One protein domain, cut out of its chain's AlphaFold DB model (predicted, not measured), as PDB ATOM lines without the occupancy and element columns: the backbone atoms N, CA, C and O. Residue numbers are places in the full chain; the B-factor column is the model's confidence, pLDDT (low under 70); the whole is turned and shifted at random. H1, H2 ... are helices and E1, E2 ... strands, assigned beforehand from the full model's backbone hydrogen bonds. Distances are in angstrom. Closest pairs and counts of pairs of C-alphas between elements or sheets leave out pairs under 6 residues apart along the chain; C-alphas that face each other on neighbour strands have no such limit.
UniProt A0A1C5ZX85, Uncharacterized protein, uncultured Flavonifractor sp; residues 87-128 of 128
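AT A GLANCE: This is residues 87 to 128 of the 128 residues of an uncharacterized protein of uncultured Flavonifractor sp (UniProt A0A1C5ZX85). A small three-stranded sheet, E1 E2 E3, sits at one end of an elongated model, and the helix H1 sticks out at the other end with residues 119 to 128 standing free. Between them residues 106 to 114 make a looped link. The printed part has 42 residues, with three named strands and then one named helix; the sheet, in the order E1 E2 E3, is antiparallel, and the class is mixed. It is only just loose, close to extended, with a radius of gyration of the C-alphas of 13.3 A and spans of 40 by 24 by 14 A.

IN THESE COORDINATES: E1, residues 87 to 90, begins at C-alpha (142.278, 140.123, 103.095). E2, residues 93 to 98, measures 16.4 A, and E3, residues 101 to 105, 13.0 A. H1, residues 115 to 127, measures 18.4 A and ends at (141.197, 170.273, 80.989).

HOW THE PARTS SIT: The strands form a meander, each the antiparallel neighbour of the one before. In the hairpin E1 and E2, N 88 and O 95 are 2.8 A apart, within hydrogen-bond range. In the hairpin E2 and E3, N 96 and O 103 are 2.8 A apart, also within range. H1 is not on the sheet, with 0 pairs of C-alphas within 10 A. In H1 every O i to N i+4 pair is within hydrogen-bond range.

THE WHOLE: The C-alphas of Arg 87 and Gly 128, the two farthest apart, are 40.0 A apart. The printed part has no cut, no link is long, and no printed residue has pLDDT under 70.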
ATOM      1  N   ARG A  87     143.205 140.049 104.227       90.44
ATOM      2  CA  ARG A  87     142.278 140.123 103.095       90.44
ATOM      3  C   ARG A  87     140.835 140.074 103.582       90.44
ATOM      4  O   ARG A  87     140.457 139.161 104.312       90.44
ATOM      5  N   LEU A  88     140.030 141.035 103.144       91.56
ATOM      6  CA  LEU A  88     138.572 140.998 103.228       91.56
ATOM      7  C   LEU A  88     138.051 140.773 101.821       91.56
ATOM      8  O   LEU A  88     138.346 141.562 100.931       91.56
ATOM      9  N   PHE A  89     137.302 139.706 101.594       91.06
ATOM     10  CA  PHE A  89     136.837 139.376 100.256       91.06
ATOM     11  C   PHE A  89     135.426 138.815 100.289       91.06
ATOM     12  O   PHE A  89     134.976 138.224 101.271       91.06
ATOM     13  N   GLY A  90     134.734 139.018  99.180       89.19
ATOM     14  CA  GLY A  90     133.423 138.465  98.900       89.19
ATOM     15  C   GLY A  90     133.273 138.259  97.396       89.19
ATOM     16  O   GLY A  90     134.225 138.466  96.640       89.19
ATOM     17  N   PRO A  91     132.089 137.846  96.931       88.38
ATOM     18  CA  PRO A  91     131.847 137.655  95.507       88.38
ATOM     19  C   PRO A  91     132.145 138.931  94.698       88.38
ATOM     20  O   PRO A  91     131.422 139.918  94.796       88.38
ATOM     21  N   GLY A  92     133.211 138.904  93.892       92.38
ATOM     22  CA  GLY A  92     133.563 139.973  92.950       92.38
ATOM     23  C   GLY A  92     134.264 141.202  93.540       92.38
ATOM     24  O   GLY A  92     134.467 142.172  92.811       92.38
ATOM     25  N   SER A  93     134.640 141.186  94.822       95.38
ATOM     26  CA  SER A  93     135.346 142.309  95.450       95.38
ATOM     27  C   SER A  93     136.293 141.850  96.548       95.38
ATOM     28  O   SER A  93     135.945 140.958  97.330       95.38
ATOM     29  N   ALA A  94     137.435 142.520  96.667       94.19
ATOM     30  CA  ALA A  94     138.382 142.281  97.745       94.19
ATOM     31  C   ALA A  94     139.087 143.568  98.193       94.19
ATOM     32  O   ALA A  94     139.231 144.526  97.433       94.19
ATOM     33  N   LEU A  95     139.530 143.565  99.444       94.50
ATOM     34  CA  LEU A  95     140.417 144.543 100.053       94.50
ATOM     35  C   LEU A  95     141.595 143.782 100.657       94.50
ATOM     36  O   LEU A  95     141.402 142.921 101.517       94.50
ATOM     37  N   GLY A  96     142.801 144.103 100.209       93.81
ATOM     38  CA  GLY A  96     144.056 143.567 100.720       93.81
ATOM     39  C   GLY A  96     144.852 144.636 101.459       93.81
ATOM     40  O   GLY A  96     144.976 145.764 100.986       93.81
ATOM     41  N   LEU A  97     145.407 144.275 102.613       93.75
ATOM     42  CA  LEU A  97     146.382 145.068 103.357       93.75
ATOM     43  C   LEU A  97     147.675 144.267 103.435       93.75
ATOM     44  O   LEU A  97     147.747 143.266 104.153       93.75
ATOM     45  N   ASP A  98     148.680 144.712 102.688       89.94
ATOM     46  CA  ASP A  98     149.983 144.058 102.647       89.94
ATOM     47  C   ASP A  98     151.081 145.037 102.219       89.94
ATOM     48  O   ASP A  98     150.799 146.022 101.539       89.94
ATOM     49  N   GLN A  99     152.331 144.789 102.618       85.19
ATOM     50  CA  GLN A  99     153.530 145.498 102.131       85.19
ATOM     51  C   GLN A  99     153.424 147.041 102.137       85.19
ATOM     52  O   GLN A  99     153.992 147.727 101.290       85.19
ATOM     53  N   GLY A 100     152.688 147.612 103.097       91.25
ATOM     54  CA  GLY A 100     152.495 149.062 103.214       91.25
ATOM     55  C   GLY A 100     151.536 149.678 102.187       91.25
ATOM     56  O   GLY A 100     151.502 150.902 102.060       91.25
ATOM     57  N   ARG A 101     150.747 148.867 101.472       93.12
ATOM     58  CA  ARG A 101     149.722 149.311 100.519       93.12
ATOM     59  C   ARG A 101     148.348 148.722 100.841       93.12
ATOM     60  O   ARG A 101     148.225 147.669 101.465       93.12
ATOM     61  N   VAL A 102     147.318 149.424 100.380       95.25
ATOM     62  CA  VAL A 102     145.943 148.924 100.327       95.25
ATOM     63  C   VAL A 102     145.645 148.575  98.877       95.25
ATOM     64  O   VAL A 102     145.715 149.449  98.013       95.25
ATOM     65  N   GLU A 103     145.328 147.314  98.610       94.00
ATOM     66  CA  GLU A 103     144.855 146.863  97.303       94.00
ATOM     67  C   GLU A 103     143.337 146.710  97.335       94.00
ATOM     68  O   GLU A 103     142.782 146.136  98.270       94.00
ATOM     69  N   LEU A 104     142.659 147.254  96.325       95.62
ATOM     70  CA  LEU A 104     141.211 147.162  96.168       95.62
ATOM     71  C   LEU A 104     140.907 146.494  94.829       95.62
ATOM     72  O   LEU A 104     141.398 146.932  93.790       95.62
ATOM     73  N   GLU A 105     140.072 145.463  94.864       94.56
ATOM     74  CA  GLU A 105     139.609 144.727  93.691       94.56
ATOM     75  C   GLU A 105     138.094 144.899  93.526       94.56
ATOM     76  O   GLU A 105     137.337 144.850  94.501       94.56
ATOM     77  N   GLY A 106     137.645 145.071  92.280       96.31
ATOM     78  CA  GLY A 106     136.246 145.336  91.936       96.31
ATOM     79  C   GLY A 106     135.925 146.829  91.792       96.31
ATOM     80  O   GLY A 106     136.809 147.678  91.667       96.31
ATOM     81  N   THR A 107     134.634 147.166  91.759       95.69
ATOM     82  CA  THR A 107     134.183 148.558  91.617       95.69
ATOM     83  C   THR A 107     134.294 149.305  92.946       95.69
ATOM     84  O   THR A 107     133.571 149.014  93.896       95.69
ATOM     85  N   VAL A 108     135.161 150.318  92.996       96.50
ATOM     86  CA  VAL A 108     135.370 151.152  94.187       96.50
ATOM     87  C   VAL A 108     134.428 152.355  94.176       96.50
ATOM     88  O   VAL A 108     134.383 153.098  93.194       96.50
ATOM     89  N   TYR A 109     133.718 152.574  95.286       96.19
ATOM     90  CA  TYR A 109     132.879 153.751  95.515       96.19
ATOM     91  C   TYR A 109     133.498 154.676  96.566       96.19
ATOM     92  O   TYR A 109     133.944 154.227  97.619       96.19
ATOM     93  N   LEU A 110     133.451 155.979  96.305       94.94
ATOM     94  CA  LEU A 110     133.814 157.052  97.222       94.94
ATOM     95  C   LEU A 110     132.597 157.962  97.393       94.94
ATOM     96  O   LEU A 110     132.139 158.575  96.432       94.94
ATOM     97  N   ASN A 111     132.047 158.030  98.608       94.62
ATOM     98  CA  ASN A 111     130.886 158.872  98.944       94.62
ATOM     99  C   ASN A 111     129.692 158.720  97.973       94.62
ATOM    100  O   ASN A 111     129.016 159.694  97.652       94.62
ATOM    101  N   GLY A 112     129.436 157.499  97.490       95.19
ATOM    102  CA  GLY A 112     128.326 157.193  96.576       95.19
ATOM    103  C   GLY A 112     128.632 157.347  95.080       95.19
ATOM    104  O   GLY A 112     127.776 157.021  94.263       95.19
ATOM    105  N   GLN A 113     129.838 157.774  94.698       96.69
ATOM    106  CA  GLN A 113     130.290 157.854  93.303       96.69
ATOM    107  C   GLN A 113     131.379 156.808  93.029       96.69
ATOM    108  O   GLN A 113     132.169 156.505  93.916       96.69
ATOM    109  N   THR A 114     131.462 156.261  91.812       97.69
ATOM    110  CA  THR A 114     132.578 155.369  91.459       97.69
ATOM    111  C   THR A 114     133.900 156.137  91.407       97.69
ATOM    112  O   THR A 114     133.939 157.300  90.997       97.69
ATOM    113  N   LEU A 115     135.003 155.483  91.782       97.00
ATOM    114  CA  LEU A 115     136.347 156.059  91.670       97.00
ATOM    115  C   LEU A 115     136.647 156.498  90.228       97.00
ATOM    116  O   LEU A 115     137.212 157.565  90.018       97.00
ATOM    117  N   GLU A 116     136.205 155.720  89.238       96.38
ATOM    118  CA  GLU A 116     136.334 156.064  87.820       96.38
ATOM    119  C   GLU A 116     135.634 157.387  87.483       96.38
ATOM    120  O   GLU A 116     136.260 158.290  86.930       96.38
ATOM    121  N   ALA A 117     134.362 157.543  87.866       96.50
ATOM    122  CA  ALA A 117     133.624 158.778  87.615       96.50
ATOM    123  C   ALA A 117     134.238 159.965  88.374       96.50
ATOM    124  O   ALA A 117     134.230 161.093  87.878       96.50
ATOM    125  N   TYR A 118     134.767 159.727  89.577       96.62
ATOM    126  CA  TYR A 118     135.450 160.754  90.361       96.62
ATOM    127  C   TYR A 118     136.730 161.236  89.657       96.62
ATOM    128  O   TYR A 118     136.948 162.440  89.533       96.62
ATOM    129  N   ILE A 119     137.532 160.312  89.113       96.19
ATOM    130  CA  ILE A 119     138.731 160.631  88.323       96.19
ATOM    131  C   ILE A 119     138.358 161.378  87.039       96.19
ATOM    132  O   ILE A 119     138.965 162.404  86.744       96.19
ATOM    133  N   GLN A 120     137.351 160.909  86.296       95.94
ATOM    134  CA  GLN A 120     136.889 161.578  85.074       95.94
ATOM    135  C   GLN A 120     136.472 163.027  85.343       95.94
ATOM    136  O   GLN A 120     136.824 163.916  84.570       95.94
ATOM    137  N   LYS A 121     135.777 163.275  86.460       94.69
ATOM    138  CA  LYS A 121     135.403 164.627  86.882       94.69
ATOM    139  C   LYS A 121     136.630 165.505  87.139       94.69
ATOM    140  O   LYS A 121     136.687 166.608  86.607       94.69
ATOM    141  N   ILE A 122     137.614 165.012  87.896       95.25
ATOM    142  CA  ILE A 122     138.862 165.752  88.159       95.25
ATOM    143  C   ILE A 122     139.589 166.067  86.848       95.25
ATOM    144  O   ILE A 122     140.020 167.196  86.635       95.25
ATOM    145  N   VAL A 123     139.710 165.084  85.954       96.50
ATOM    146  CA  VAL A 123     140.377 165.263  84.659       96.50
ATOM    147  C   VAL A 123     139.645 166.294  83.799       96.50
ATOM    148  O   VAL A 123     140.301 167.142  83.201       96.50
ATOM    149  N   ALA A 124     138.311 166.269  83.762       95.00
ATOM    150  CA  ALA A 124     137.523 167.270  83.048       95.00
ATOM    151  C   ALA A 124     137.758 168.682  83.615       95.00
ATOM    152  O   ALA A 124     138.077 169.592  82.858       95.00
ATOM    153  N   GLU A 125     137.707 168.844  84.942       95.62
ATOM    154  CA  GLU A 125     137.975 170.126  85.617       95.62
ATOM    155  C   GLU A 125     139.405 170.646  85.367       95.62
ATOM    156  O   GLU A 125     139.625 171.856  85.336       95.62
ATOM    157  N   MET A 126     140.381 169.755  85.160       94.19
ATOM    158  CA  MET A 126     141.755 170.129  84.807       94.19
ATOM    159  C   MET A 126     141.927 170.545  83.339       94.19
ATOM    160  O   MET A 126     142.874 171.272  83.031       94.19
ATOM    161  N   LEU A 127     141.073 170.058  82.436       93.12
ATOM    162  CA  LEU A 127     141.197 170.273  80.989       93.12
ATOM    163  C   LEU A 127     140.366 171.455  80.459       93.12
ATOM    164  O   LEU A 127     140.653 171.909  79.350       93.12
ATOM    165  N   GLY A 128     139.420 171.987  81.246       72.00
ATOM    166  CA  GLY A 128     138.599 173.161  80.907       72.00
ATOM    167  C   GLY A 128     137.220 172.793  80.385       72.00
ATOM    168  O   GLY A 128     137.023 172.878  79.154       72.00
TER     169      GLY A 128